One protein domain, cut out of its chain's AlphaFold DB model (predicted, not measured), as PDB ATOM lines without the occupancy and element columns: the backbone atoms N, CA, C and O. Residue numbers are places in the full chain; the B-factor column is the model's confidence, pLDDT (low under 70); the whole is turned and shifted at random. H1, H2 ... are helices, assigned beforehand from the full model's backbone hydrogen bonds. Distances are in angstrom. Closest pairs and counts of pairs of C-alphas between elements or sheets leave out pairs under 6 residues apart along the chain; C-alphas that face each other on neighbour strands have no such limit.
ATOM      1  N   GLU A 528      20.735 -67.236   1.813       86.94
ATOM      2  CA  GLU A 528      20.295 -68.060   2.945       86.94
ATOM      3  C   GLU A 528      19.737 -69.402   2.437       86.94
ATOM      4  O   GLU A 528      18.527 -69.601   2.323       86.94
ATOM      5  N   PHE A 529      20.630 -70.342   2.116       86.38
ATOM      6  CA  PHE A 529      20.277 -71.603   1.446       86.38
ATOM      7  C   PHE A 529      19.300 -72.497   2.232       86.38
ATOM      8  O   PHE A 529      18.422 -73.121   1.638       86.38
ATOM      9  N   ALA A 530      19.419 -72.561   3.563       85.81
ATOM     10  CA  ALA A 530      18.571 -73.434   4.385       85.81
ATOM     11  C   ALA A 530      17.104 -72.971   4.424       85.81
ATOM     12  O   ALA A 530      16.192 -73.790   4.313       85.81
ATOM     13  N   GLU A 531      16.872 -71.664   4.554       86.50
ATOM     14  CA  GLU A 531      15.518 -71.095   4.562       86.50
ATOM     15  C   GLU A 531      14.931 -71.030   3.150       86.50
ATOM     16  O   GLU A 531      13.749 -71.315   2.970       86.50
ATOM     17  N   PHE A 532      15.764 -70.792   2.125       90.06
ATOM     18  CA  PHE A 532      15.354 -70.974   0.731       90.06
ATOM     19  C   PHE A 532      14.816 -72.386   0.484       90.06
ATOM     20  O   PHE A 532      13.727 -72.532  -0.066       90.06
ATOM     21  N   TYR A 533      15.545 -73.419   0.923       88.88
ATOM     22  CA  TYR A 533      15.140 -74.815   0.750       88.88
ATOM     23  C   TYR A 533      13.775 -75.102   1.391       88.88
ATOM     24  O   TYR A 533      12.901 -75.679   0.744       88.88
ATOM     25  N   LYS A 534      13.548 -74.636   2.627       88.44
ATOM     26  CA  LYS A 534      12.259 -74.794   3.322       88.44
ATOM     27  C   LYS A 534      11.120 -74.077   2.597       88.44
ATOM     28  O   LYS A 534      10.097 -74.697   2.315       88.44
ATOM     29  N   SER A 535      11.291 -72.794   2.267       88.06
ATOM     30  CA  SER A 535      10.255 -72.012   1.583       88.06
ATOM     31  C   SER A 535       9.957 -72.558   0.186       88.06
ATOM     32  O   SER A 535       8.798 -72.616  -0.215       88.06
ATOM     33  N   ALA A 536      10.969 -73.030  -0.540       87.88
ATOM     34  CA  ALA A 536      10.787 -73.632  -1.856       87.88
ATOM     35  C   ALA A 536      10.046 -74.979  -1.789       87.88
ATOM     36  O   ALA A 536       9.155 -75.215  -2.601       87.88
ATOM     37  N   LEU A 537      10.336 -75.847  -0.812       86.31
ATOM     38  CA  LEU A 537       9.557 -77.079  -0.617       86.31
ATOM     39  C   LEU A 537       8.100 -76.788  -0.246       86.31
ATOM     40  O   LEU A 537       7.196 -77.431  -0.774       86.31
ATOM     41  N   LEU A 538       7.861 -75.792   0.611       87.56
ATOM     42  CA  LEU A 538       6.503 -75.364   0.948       87.56
ATOM     43  C   LEU A 538       5.772 -74.828  -0.288       87.56
ATOM     44  O   LEU A 538       4.634 -75.212  -0.524       87.56
ATOM     45  N   TYR A 539       6.429 -74.035  -1.138       88.44
ATOM     46  CA  TYR A 539       5.867 -73.603  -2.422       88.44
ATOM     47  C   TYR A 539       5.426 -74.785  -3.303       88.44
ATOM     48  O   TYR A 539       4.330 -74.769  -3.875       88.44
ATOM     49  N   LEU A 540       6.255 -75.827  -3.377       85.56
ATOM     50  CA  LEU A 540       5.973 -77.040  -4.141       85.56
ATOM     51  C   LEU A 540       4.861 -77.895  -3.529       85.56
ATOM     52  O   LEU A 540       4.138 -78.555  -4.267       85.56
ATOM     53  N   ALA A 541       4.668 -77.841  -2.210       84.44
ATOM     54  CA  ALA A 541       3.546 -78.505  -1.553       84.44
ATOM     55  C   ALA A 541       2.186 -77.899  -1.953       84.44
ATOM     56  O   ALA A 541       1.187 -78.616  -1.989       84.44
ATOM     57  N   TYR A 542       2.143 -76.602  -2.288       83.62
ATOM     58  CA  TYR A 542       0.913 -75.899  -2.684       83.62
ATOM     59  C   TYR A 542       0.724 -75.756  -4.205       83.62
ATOM     60  O   TYR A 542      -0.343 -75.320  -4.638       83.62
ATOM     61  N   THR A 543       1.715 -76.131  -5.022       77.94
ATOM     62  CA  THR A 543       1.683 -75.965  -6.488       77.94
ATOM     63  C   THR A 543       1.760 -77.312  -7.199       77.94
ATOM     64  O   THR A 543       2.648 -78.116  -6.931       77.94
ATOM     65  N   SER A 544       0.878 -77.565  -8.171       73.25
ATOM     66  CA  SER A 544       0.978 -78.778  -8.985       73.25
ATOM     67  C   SER A 544       2.149 -78.682  -9.969       73.25
ATOM     68  O   SER A 544       2.239 -77.753 -10.773       73.25
ATOM     69  N   VAL A 545       3.039 -79.680  -9.948       66.75
ATOM     70  CA  VAL A 545       4.230 -79.744 -10.822       66.75
ATOM     71  C   VAL A 545       3.854 -79.729 -12.311       66.75
ATOM     72  O   VAL A 545       4.609 -79.224 -13.136       66.75
ATOM     73  N   GLU A 546       2.669 -80.229 -12.664       67.38
ATOM     74  CA  GLU A 546       2.149 -80.257 -14.038       67.38
ATOM     75  C   GLU A 546       1.844 -78.863 -14.608       67.38
ATOM     76  O   GLU A 546       1.886 -78.679 -15.820       67.38
ATOM     77  N   SER A 547       1.573 -77.874 -13.749       68.44
ATOM     78  CA  SER A 547       1.245 -76.504 -14.170       68.44
ATOM     79  C   SER A 547       2.467 -75.646 -14.529       68.44
ATOM     80  O   SER A 547       2.316 -74.567 -15.102       68.44
ATOM     81  N   LEU A 548       3.677 -76.112 -14.201       76.44
ATOM     82  CA  LEU A 548       4.927 -75.374 -14.390       76.44
ATOM     83  C   LEU A 548       5.565 -75.677 -15.753       76.44
ATOM     84  O   LEU A 548       5.522 -76.814 -16.229       76.44
ATOM     85  N   SER A 549       6.220 -74.679 -16.356       79.69
ATOM     86  CA  SER A 549       6.990 -74.867 -17.591       79.69
ATOM     87  C   SER A 549       8.270 -75.670 -17.345       79.69
ATOM     88  O   SER A 549       8.880 -75.588 -16.278       79.69
ATOM     89  N   ASP A 550       8.713 -76.436 -18.344       77.69
ATOM     90  CA  ASP A 550       9.870 -77.328 -18.185       77.69
ATOM     91  C   ASP A 550      11.191 -76.574 -17.985       77.69
ATOM     92  O   ASP A 550      12.056 -77.036 -17.243       77.69
ATOM     93  N   SER A 551      11.322 -75.370 -18.555       82.25
ATOM     94  CA  SER A 551      12.471 -74.491 -18.296       82.25
ATOM     95  C   SER A 551      12.520 -74.042 -16.834       82.25
ATOM     96  O   SER A 551      13.567 -74.098 -16.200       82.25
ATOM     97  N   PHE A 552      11.368 -73.670 -16.271       83.94
ATOM     98  CA  PHE A 552      11.265 -73.246 -14.880       83.94
ATOM     99  C   PHE A 552      11.510 -74.404 -13.904       83.94
ATOM    100  O   PHE A 552      12.147 -74.214 -12.869       83.94
ATOM    101  N   LYS A 553      11.052 -75.619 -14.239       83.50
ATOM    102  CA  LYS A 553      11.341 -76.828 -13.447       83.50
ATOM    103  C   LYS A 553      12.838 -77.085 -13.343       83.50
ATOM    104  O   LYS A 553      13.296 -77.440 -12.263       83.50
ATOM    105  N   LEU A 554      13.578 -76.915 -14.439       84.56
ATOM    106  CA  LEU A 554      15.022 -77.139 -14.465       84.56
ATOM    107  C   LEU A 554      15.749 -76.140 -13.560       84.56
ATOM    108  O   LEU A 554      16.537 -76.561 -12.711       84.56
ATOM    109  N   ASP A 555      15.432 -74.851 -13.682       84.12
ATOM    110  CA  ASP A 555      16.048 -73.797 -12.866       84.12
ATOM    111  C   ASP A 555      15.754 -74.000 -11.373       84.12
ATOM    112  O   ASP A 555      16.662 -73.980 -10.541       84.12
ATOM    113  N   LEU A 556      14.494 -74.288 -11.029       87.00
ATOM    114  CA  LEU A 556      14.100 -74.537  -9.645       87.00
ATOM    115  C   LEU A 556      14.727 -75.823  -9.092       87.00
ATOM    116  O   LEU A 556      15.173 -75.838  -7.948       87.00
ATOM    117  N   ALA A 557      14.792 -76.898  -9.886       86.38
ATOM    118  CA  ALA A 557      15.444 -78.143  -9.486       86.38
ATOM    119  C   ALA A 557      16.933 -77.929  -9.197       86.38
ATOM    120  O   ALA A 557      17.453 -78.480  -8.224       86.38
ATOM    121  N   PHE A 558      17.608 -77.122 -10.018       88.00
ATOM    122  CA  PHE A 558      19.007 -76.765  -9.829       88.00
ATOM    123  C   PHE A 558      19.215 -75.955  -8.544       88.00
ATOM    124  O   PHE A 558      20.009 -76.358  -7.691       88.00
ATOM    125  N   ASP A 559      18.456 -74.871  -8.361       86.81
ATOM    126  CA  ASP A 559      18.545 -74.011  -7.176       86.81
ATOM    127  C   ASP A 559      18.228 -74.775  -5.881       86.81
ATOM    128  O   ASP A 559      18.909 -74.608  -4.865       86.81
ATOM    129  N   LEU A 560      17.207 -75.637  -5.908       88.62
ATOM    130  CA  LEU A 560      16.781 -76.431  -4.757       88.62
ATOM    131  C   LEU A 560      17.836 -77.475  -4.379       88.62
ATOM    132  O   LEU A 560      18.149 -77.637  -3.200       88.62
ATOM    133  N   SER A 561      18.427 -78.130  -5.378       87.31
ATOM    134  CA  SER A 561      19.499 -79.110  -5.185       87.31
ATOM    135  C   SER A 561      20.770 -78.462  -4.637       87.31
ATOM    136  O   SER A 561      21.367 -78.973  -3.689       87.31
ATOM    137  N   LEU A 562      21.157 -77.298  -5.168       85.62
ATOM    138  CA  LEU A 562      22.292 -76.529  -4.663       85.62
ATOM    139  C   LEU A 562      22.057 -76.074  -3.215       85.62
ATOM    140  O   LEU A 562      22.940 -76.196  -2.365       85.62
ATOM    141  N   SER A 563      20.847 -75.604  -2.918       85.88
ATOM    142  CA  SER A 563      20.477 -75.139  -1.581       85.88
ATOM    143  C   SER A 563      20.405 -76.274  -0.561       85.88
ATOM    144  O   SER A 563      20.803 -76.089   0.587       85.88
ATOM    145  N   ALA A 564      19.971 -77.469  -0.975       86.44
ATOM    146  CA  ALA A 564      20.003 -78.660  -0.133       86.44
ATOM    147  C   ALA A 564      21.440 -79.045   0.247       86.44
ATOM    148  O   ALA A 564      21.703 -79.393   1.400       86.44
ATOM    149  N   LEU A 565      22.386 -78.948  -0.693       85.38
ATOM    150  CA  LEU A 565      23.799 -79.236  -0.439       85.38
ATOM    151  C   LEU A 565      24.425 -78.196   0.497       85.38
ATOM    152  O   LEU A 565      24.985 -78.571   1.527       85.38
ATOM    153  N   LEU A 566      24.260 -76.907   0.188       85.06
ATOM    154  CA  LEU A 566      24.889 -75.798   0.914       85.06
ATOM    155  C   LEU A 566      24.193 -75.416   2.233       85.06
ATOM    156  O   LEU A 566      24.786 -74.723   3.056       85.06
ATOM    157  N   GLY A 567      22.950 -75.848   2.461       84.00
ATOM    158  CA  GLY A 567      22.201 -75.529   3.678       84.00
ATOM    159  C   GLY A 567      22.792 -76.186   4.931       84.00
ATOM    160  O   GLY A 567      22.936 -77.406   4.984       84.00
ATOM    161  N   GLU A 568      23.080 -75.393   5.966       74.75
ATOM    162  CA  GLU A 568      23.778 -75.850   7.185       74.75
ATOM    163  C   GLU A 568      22.964 -76.856   8.026       74.75
ATOM    164  O   GLU A 568      23.537 -77.742   8.657       74.75
ATOM    165  N   ASN A 569      21.628 -76.778   7.963       78.81
ATOM    166  CA  ASN A 569      20.702 -77.600   8.759       78.81
ATOM    167  C   ASN A 569      19.876 -78.597   7.923       78.81
ATOM    168  O   ASN A 569      18.860 -79.110   8.390       78.81
ATOM    169  N   VAL A 570      20.262 -78.853   6.670       83.56
ATOM    170  CA  VAL A 570      19.495 -79.717   5.756       83.56
ATOM    171  C   VAL A 570      20.190 -81.068   5.607       83.56
ATOM    172  O   VAL A 570      21.083 -81.207   4.781       83.56
ATOM    173  N   TYR A 571      19.775 -82.068   6.388       81.50
ATOM    174  CA  TYR A 571      20.335 -83.432   6.337       81.50
ATOM    175  C   TYR A 571      19.365 -84.467   5.733       81.50
ATOM    176  O   TYR A 571      19.751 -85.602   5.451       81.50
ATOM    177  N   ASN A 572      18.107 -84.083   5.479       81.25
ATOM    178  CA  ASN A 572      17.096 -84.951   4.873       81.25
ATOM    179  C   ASN A 572      17.020 -84.759   3.349       81.25
ATOM    180  O   ASN A 572      16.185 -84.016   2.839       81.25
ATOM    181  N   PHE A 573      17.896 -85.445   2.614       82.50
ATOM    182  CA  PHE A 573      17.910 -85.415   1.146       82.50
ATOM    183  C   PHE A 573      16.855 -86.323   0.500       82.50
ATOM    184  O   PHE A 573      16.501 -86.125  -0.663       82.50
ATOM    185  N   GLY A 574      16.335 -87.309   1.238       77.44
ATOM    186  CA  GLY A 574      15.371 -88.272   0.706       77.44
ATOM    187  C   GLY A 574      14.041 -87.632   0.296       77.44
ATOM    188  O   GLY A 574      13.430 -88.060  -0.678       77.44
ATOM    189  N   GLU A 575      13.632 -86.561   0.976       80.12
ATOM    190  CA  GLU A 575      12.415 -85.802   0.661       80.12
ATOM    191  C   GLU A 575      12.511 -85.116  -0.711       80.12
ATOM    192  O   GLU A 575      11.597 -85.199  -1.532       80.12
ATOM    193  N   LEU A 576      13.679 -84.536  -1.001       85.06
ATOM    194  CA  LEU A 576      13.988 -83.937  -2.293       85.06
ATOM    195  C   LEU A 576      14.081 -85.000  -3.401       85.06
ATOM    196  O   LEU A 576      13.479 -84.837  -4.459       85.06
ATOM    197  N   LEU A 577      14.790 -86.108  -3.155       81.94
ATOM    198  CA  LEU A 577      14.968 -87.197  -4.129       81.94
ATOM    199  C   LEU A 577      13.655 -87.909  -4.490       81.94
ATOM    200  O   LEU A 577      13.504 -88.389  -5.616       81.94
ATOM    201  N   ALA A 578      12.704 -87.979  -3.556       81.38
ATOM    202  CA  ALA A 578      11.374 -88.515  -3.818       81.38
ATOM    203  C   ALA A 578      10.539 -87.590  -4.721       81.38
ATOM    204  O   ALA A 578       9.670 -88.066  -5.460       81.38
ATOM    205  N   HIS A 579      10.803 -86.280  -4.691       83.44
ATOM    206  CA  HIS A 579      10.008 -85.294  -5.408       83.44
ATOM    207  C   HIS A 579      10.243 -85.348  -6.938       83.44
ATOM    208  O   HIS A 579      11.391 -85.373  -7.392       83.44
ATOM    209  N   PRO A 580       9.188 -85.295  -7.781       82.25
ATOM    210  CA  PRO A 580       9.317 -85.399  -9.243       82.25
ATOM    211  C   PRO A 580      10.202 -84.333  -9.908       82.25
ATOM    212  O   PRO A 580      10.752 -84.573 -10.979       82.25
ATOM    213  N   ILE A 581      10.369 -83.166  -9.281       82.44
ATOM    214  CA  ILE A 581      11.163 -82.052  -9.834       82.44
ATOM    215  C   ILE A 581      12.622 -82.442 -10.051       82.44
ATOM    216  O   ILE A 581      13.202 -82.110 -11.078       82.44
ATOM    217  N   VAL A 582      13.194 -83.226  -9.144       79.75
ATOM    218  CA  VAL A 582      14.600 -83.637  -9.222       79.75
ATOM    219  C   VAL A 582      14.824 -84.661 -10.333       79.75
ATOM    220  O   VAL A 582      15.889 -84.682 -10.943       79.75
ATOM    221  N   LYS A 583      13.791 -85.432 -10.701       80.44
ATOM    222  CA  LYS A 583      13.838 -86.296 -11.892       80.44
ATOM    223  C   LYS A 583      13.928 -85.498 -13.195       80.44
ATOM    224  O   LYS A 583      14.400 -86.042 -14.181       80.44
ATOM    225  N   SER A 584      13.545 -84.217 -13.193       78.56
ATOM    226  CA  SER A 584      13.688 -83.334 -14.365       78.56
ATOM    227  C   SER A 584      15.154 -82.979 -14.659       78.56
ATOM    228  O   SER A 584      15.453 -82.478 -15.738       78.56
ATOM    229  N   LEU A 585      16.076 -83.248 -13.725       77.94
ATOM    230  CA  LEU A 585      17.518 -83.093 -13.943       77.94
ATOM    231  C   LEU A 585      18.113 -84.243 -14.774       77.94
ATOM    232  O   LEU A 585      19.151 -84.051 -15.415       77.94
ATOM    233  N   LEU A 586      17.472 -85.419 -14.781       76.62
ATOM    234  CA  LEU A 586      17.933 -86.601 -15.516       76.62
ATOM    235  C   LEU A 586      17.787 -86.371 -17.029       76.62
ATOM    236  O   LEU A 586      16.714 -86.011 -17.507       76.62
ATOM    237  N   GLY A 587      18.871 -86.571 -17.787       70.62
ATOM    238  CA  GLY A 587      18.915 -86.310 -19.233       70.62
ATOM    239  C   GLY A 587      19.329 -84.885 -19.627       70.62
ATOM    240  O   GLY A 587      19.305 -84.546 -20.810       70.62
ATOM    241  N   THR A 588      19.734 -84.047 -18.665       79.94
ATOM    242  CA  THR A 588      20.248 -82.688 -18.910       79.94
ATOM    243  C   THR A 588      21.763 -82.593 -18.681       79.94
ATOM    244  O   THR A 588      22.391 -83.501 -18.144       79.94
ATOM    245  N   LYS A 589      22.374 -81.444 -19.018       73.62
ATOM    246  CA  LYS A 589      23.802 -81.169 -18.738       73.62
ATOM    247  C   LYS A 589      24.152 -81.160 -17.238       73.62
ATOM    248  O   LYS A 589      25.332 -81.117 -16.895       73.62
ATOM    249  N   VAL A 590      23.151 -81.172 -16.354       79.38
ATOM    250  CA  VAL A 590      23.302 -81.030 -14.897       79.38
ATOM    251  C   VAL A 590      22.989 -82.320 -14.129       79.38
ATOM    252  O   VAL A 590      22.827 -82.296 -12.913       79.38
ATOM    253  N   GLU A 591      22.961 -83.461 -14.822       82.88
ATOM    254  CA  GLU A 591      22.670 -84.780 -14.241       82.88
ATOM    255  C   GLU A 591      23.599 -85.155 -13.072       82.88
ATOM    256  O   GLU A 591      23.175 -85.791 -12.111       82.88
ATOM    257  N   TRP A 592      24.852 -84.692 -13.096       84.94
ATOM    258  CA  TRP A 592      25.827 -84.916 -12.025       84.94
ATOM    259  C   TRP A 592      25.307 -84.511 -10.635       84.94
ATOM    260  O   TRP A 592      25.646 -85.148  -9.639       84.94
ATOM    261  N   LEU A 593      24.450 -83.487 -10.557       84.44
ATOM    262  CA  LEU A 593      23.900 -82.985  -9.301       84.44
ATOM    263  C   LEU A 593      22.941 -83.993  -8.650       84.44
ATOM    264  O   LEU A 593      22.923 -84.126  -7.427       84.44
ATOM    265  N   TYR A 594      22.203 -84.753  -9.464       87.00
ATOM    266  CA  TYR A 594      21.349 -85.843  -8.996       87.00
ATOM    267  C   TYR A 594      22.176 -86.943  -8.323       87.00
ATOM    268  O   TYR A 594      21.881 -87.341  -7.197       87.00
ATOM    269  N   TYR A 595      23.253 -87.387  -8.977       85.06
ATOM    270  CA  TYR A 595      24.121 -88.433  -8.433       85.06
ATOM    271  C   TYR A 595      24.869 -87.990  -7.176       85.06
ATOM    272  O   TYR A 595      25.093 -88.807  -6.283       85.06
ATOM    273  N   ILE A 596      25.216 -86.703  -7.060       85.88
ATOM    274  CA  ILE A 596      25.765 -86.164  -5.811       85.88
ATOM    275  C   ILE A 596      24.720 -86.244  -4.696       85.88
ATOM    276  O   ILE A 596      25.028 -86.762  -3.629       85.88
ATOM    277  N   LEU A 597      23.479 -85.807  -4.924       86.06
ATOM    278  CA  LEU A 597      22.421 -85.923  -3.913       86.06
ATOM    279  C   LEU A 597      22.162 -87.381  -3.502       86.06
ATOM    280  O   LEU A 597      21.961 -87.660  -2.320       86.06
ATOM    281  N   GLU A 598      22.208 -88.314  -4.453       85.81
ATOM    282  CA  GLU A 598      22.095 -89.749  -4.186       85.81
ATOM    283  C   GLU A 598      23.244 -90.252  -3.295       85.81
ATOM    284  O   GLU A 598      22.999 -90.940  -2.301       85.81
ATOM    285  N   ALA A 599      24.485 -89.857  -3.599       85.06
ATOM    286  CA  ALA A 599      25.660 -90.202  -2.800       85.06
ATOM    287  C   ALA A 599      25.577 -89.628  -1.374       85.06
ATOM    288  O   ALA A 599      25.891 -90.330  -0.412       85.06
ATOM    289  N   PHE A 600      25.085 -88.393  -1.218       85.88
ATOM    290  CA  PHE A 600      24.837 -87.783   0.093       85.88
ATOM    291  C   PHE A 600      23.749 -88.528   0.870       85.88
ATOM    292  O   PHE A 600      23.916 -88.782   2.061       85.88
ATOM    293  N   ASN A 601      22.651 -88.922   0.219       83.56
ATOM    294  CA  ASN A 601      21.591 -89.654   0.905       83.56
ATOM    295  C   ASN A 601      22.071 -91.023   1.409       83.56
ATOM    296  O   ASN A 601      21.740 -91.387   2.536       83.56
ATOM    297  N   ALA A 602      22.868 -91.729   0.602       79.12
ATOM    298  CA  ALA A 602      23.476 -93.009   0.963       79.12
ATOM    299  C   ALA A 602      24.654 -92.884   1.952       79.12
ATOM    300  O   ALA A 602      25.070 -93.887   2.523       79.12
ATOM    301  N   GLY A 603      25.210 -91.681   2.142       81.44
ATOM    302  CA  GLY A 603      26.401 -91.468   2.968       81.44
ATOM    303  C   GLY A 603      27.671 -92.105   2.388       81.44
ATOM    304  O   GLY A 603      28.587 -92.437   3.139       81.44
ATOM    305  N   ASP A 604      27.740 -92.306   1.067       81.81
ATOM    306  CA  ASP A 604      28.874 -92.965   0.413       81.81
ATOM    307  C   ASP A 604      29.956 -91.954   0.005       81.81
ATOM    308  O   ASP A 604      29.903 -91.308  -1.048       81.81
ATOM    309  N   LEU A 605      30.979 -91.849   0.857       79.88
ATOM    310  CA  LEU A 605      32.133 -90.982   0.637       79.88
ATOM    311  C   LEU A 605      32.954 -91.380  -0.602       79.88
ATOM    312  O   LEU A 605      33.542 -90.514  -1.250       79.88
ATOM    313  N   VAL A 606      33.015 -92.670  -0.946       82.88
ATOM    314  CA  VAL A 606      33.811 -93.156  -2.085       82.88
ATOM    315  C   VAL A 606      33.154 -92.726  -3.387       82.88
ATOM    316  O   VAL A 606      33.814 -92.129  -4.240       82.88
ATOM    317  N   ARG A 607      31.840 -92.947  -3.498       82.56
ATOM    318  CA  ARG A 607      31.054 -92.531  -4.662       82.56
ATOM    319  C   ARG A 607      31.093 -91.016  -4.853       82.56
ATOM    320  O   ARG A 607      31.248 -90.547  -5.976       82.56
ATOM    321  N   TYR A 608      31.036 -90.242  -3.768       83.50
ATOM    322  CA  TYR A 608      31.203 -88.789  -3.835       83.50
ATOM    323  C   TYR A 608      32.587 -88.375  -4.362       83.50
ATOM    324  O   TYR A 608      32.677 -87.552  -5.271       83.50
ATOM    325  N   GLN A 609      33.670 -88.973  -3.852       81.31
ATOM    326  CA  GLN A 609      35.036 -88.682  -4.310       81.31
ATOM    327  C   GLN A 609      35.238 -89.006  -5.800       81.31
ATOM    328  O   GLN A 609      35.918 -88.260  -6.507       81.31
ATOM    329  N   GLU A 610      34.640 -90.090  -6.291       84.00
ATOM    330  CA  GLU A 610      34.672 -90.461  -7.708       84.00
ATOM    331  C   GLU A 610      33.907 -89.455  -8.580       84.00
ATOM    332  O   GLU A 610      34.445 -88.967  -9.576       84.00
ATOM    333  N   LEU A 611      32.704 -89.051  -8.161       80.44
ATOM    334  CA  LEU A 611      31.903 -88.038  -8.856       80.44
ATOM    335  C   LEU A 611      32.611 -86.677  -8.913       80.44
ATOM    336  O   LEU A 611      32.586 -86.020  -9.956       80.44
ATOM    337  N   CYS A 612      33.308 -86.278  -7.845       75.75
ATOM    338  CA  CYS A 612      34.119 -85.060  -7.832       75.75
ATOM    339  C   CYS A 612      35.290 -85.116  -8.824       75.75
ATOM    340  O   CYS A 612      35.644 -84.095  -9.413       75.75
ATOM    341  N   ARG A 613      35.874 -86.299  -9.060       76.25
ATOM    342  CA  ARG A 613      36.932 -86.486 -10.066       76.25
ATOM    343  C   ARG A 613      36.388 -86.433 -11.490       76.25
ATOM    344  O   ARG A 613      36.993 -85.788 -12.341       76.25
ATOM    345  N   VAL A 614      35.253 -87.084 -11.742       77.00
ATOM    346  CA  VAL A 614      34.637 -87.165 -13.077       77.00
ATOM    347  C   VAL A 614      34.036 -85.822 -13.504       77.00
ATOM    348  O   VAL A 614      34.187 -85.415 -14.655       77.00
ATOM    349  N   HIS A 615      33.402 -85.093 -12.583       72.06
ATOM    350  CA  HIS A 615      32.697 -83.837 -12.870       72.06
ATOM    351  C   HIS A 615      33.411 -82.582 -12.344       72.06
ATOM    352  O   HIS A 615      32.799 -81.515 -12.249       72.06
ATOM    353  N   GLY A 616      34.713 -82.672 -12.053       63.47
ATOM    354  CA  GLY A 616      35.506 -81.584 -11.466       63.47
ATOM    355  C   GLY A 616      35.451 -80.261 -12.242       63.47
ATOM    356  O   GLY A 616      35.374 -79.196 -11.634       63.47
ATOM    357  N   ALA A 617      35.385 -80.307 -13.579       63.47
ATOM    358  CA  ALA A 617      35.248 -79.108 -14.412       63.47
ATOM    359  C   ALA A 617      33.900 -78.385 -14.197       63.47
ATOM    360  O   ALA A 617      33.869 -77.161 -14.072       63.47
ATOM    361  N   SER A 618      32.795 -79.129 -14.070       66.50
ATOM    362  CA  SER A 618      31.454 -78.579 -13.808       66.50
ATOM    363  C   SER A 618      31.292 -78.071 -12.373       66.50
ATOM    364  O   SER A 618      30.574 -77.101 -12.144       66.50
ATOM    365  N   LEU A 619      31.991 -78.688 -11.415       65.12
ATOM    366  CA  LEU A 619      32.058 -78.244 -10.018       65.12
ATOM    367  C   LEU A 619      32.856 -76.940  -9.883       65.12
ATOM    368  O   LEU A 619      32.401 -76.008  -9.224       65.12
ATOM    369  N   SER A 620      33.998 -76.829 -10.575       63.44
ATOM    370  CA  SER A 620      34.809 -75.601 -10.601       63.44
ATOM    371  C   SER A 620      34.119 -74.422 -11.296       63.44
ATOM    372  O   SER A 620      34.440 -73.270 -11.019       63.44
ATOM    373  N   ALA A 621      33.141 -74.700 -12.165       69.44
ATOM    374  CA  ALA A 621      32.344 -73.673 -12.827       69.44
ATOM    375  C   ALA A 621      31.368 -72.960 -11.871       69.44
ATOM    376  O   ALA A 621      30.839 -71.910 -12.227       69.44
ATOM    377  N   GLN A 622      31.122 -73.508 -10.672       71.69
ATOM    378  CA  GLN A 622      30.227 -72.939  -9.663       71.69
ATOM    379  C   GLN A 622      31.024 -72.460  -8.433       71.69
ATOM    380  O   GLN A 622      31.363 -73.263  -7.559       71.69
ATOM    381  N   PRO A 623      31.275 -71.142  -8.295       72.75
ATOM    382  CA  PRO A 623      32.076 -70.584  -7.199       72.75
ATOM    383  C   PRO A 623      31.514 -70.879  -5.799       72.75
ATOM    384  O   PRO A 623      32.272 -71.006  -4.840       72.75
ATOM    385  N   ALA A 624      30.189 -71.024  -5.679       68.88
ATOM    386  CA  ALA A 624      29.504 -71.268  -4.408       68.88
ATOM    387  C   ALA A 624      29.816 -72.645  -3.788       68.88
ATOM    388  O   ALA A 624      29.791 -72.779  -2.563       68.88
ATOM    389  N   LEU A 625      30.122 -73.653  -4.614       74.12
ATOM    390  CA  LEU A 625      30.492 -74.997  -4.155       74.12
ATOM    391  C   LEU A 625      31.957 -75.048  -3.722       74.12
ATOM    392  O   LEU A 625      32.261 -75.595  -2.666       74.12
ATOM    393  N   VAL A 626      32.844 -74.405  -4.487       73.31
ATOM    394  CA  VAL A 626      34.280 -74.316  -4.169       73.31
ATOM    395  C   VAL A 626      34.505 -73.564  -2.856       73.31
ATOM    396  O   VAL A 626      35.292 -73.995  -2.018       73.31
ATOM    397  N   ALA A 627      33.759 -72.480  -2.621       77.62
ATOM    398  CA  ALA A 627      33.841 -71.721  -1.373       77.62
ATOM    399  C   ALA A 627      33.409 -72.522  -0.126       77.62
ATOM    400  O   ALA A 627      33.806 -72.175   0.983       77.62
ATOM    401  N   ASN A 628      32.605 -73.582  -0.289       80.81
ATOM    402  CA  ASN A 628      32.008 -74.355   0.807       80.81
ATOM    403  C   ASN A 628      32.408 -75.844   0.796       80.81
ATOM    404  O   ASN A 628      31.732 -76.668   1.411       80.81
TER     405      ASN A 628
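This is residues 528 to 628 of the 1059 residues of the protein "Proteasome component (PCI) domain-containing protein" of Artemisia annua (UniProt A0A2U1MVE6). The long helix H2 runs through the middle, H1 packs on its last part to make a V-shaped hairpin, and H4 and H5 pack on H2 as well. H5 pairs side by side with H6 in a second helical hairpin at one end of the longest axis, and the short H7 and H8 lead back from H6 toward the end of H2. The printed part has 101 residues with eight named helices, H1 to H8 in order, and no named strand: all helix. It is compact, with a radius of gyration of the C-alphas of 13.3 A and spans of 37 by 29 by 25 A.

Find C-alpha 550 at (9.870, -77.328, -18.185); from there H2, residues 550 to 566, runs 24.3 A to C-alpha 566 at (24.889, -75.798, 0.914). H1, residues 529 to 542, is 20.3 A long. H5, residues 592 to 602, measures 15.5 A, and H6, residues 605 to 614, 14.5 A. Short helices are H3, residues 574 to 578, H4, 580 to 583, H7, 616 to 620, and H8, 623 to 626, ending at C-alpha 626, (34.280, -74.316, -4.169).

Start at H2, which with H5 is a hub, each touching three helices. Residues 560 to 566 of H2 touch H1, closest at the C-alphas of Ser 563 and Phe 529, 4.7 A; this hairpin has a steep tilt of 41 degrees, opposite ways. Residues 558 to 565 touch H5, closest at C-alphas 561 and 593, 7.2 A, at a steep tilt of 44 degrees, the same way. H4 touches H2, with C-alphas 557 and 582 closest at 5.6 A. H3 and H5 only just touch, with 3 pairs of C-alphas within 8 A. H5 and H6 touch as a hairpin at a shallow tilt of 10 degrees, opposite ways, with C-alphas 599 and 608 closest at 5.8 A. H7 and H8 touch only at the corner, and only just, with 3 pairs of C-alphas within 8 A; H8 is close to H2 but not clearly touching, 7.6 A between C-alphas 625 and 566. Every O i to N i+4 pair is within hydrogen-bond range in H1, H2, H3, H5, H6 and H7; H4 and H8 are too short for one.

The C-alphas farthest apart, Ser 547 and Val 606, are 38.5 A apart. The printed part has no cut, and no link is long. Look for pLDDT under 70 at residues 545 to 547, 616 to 621 and 624.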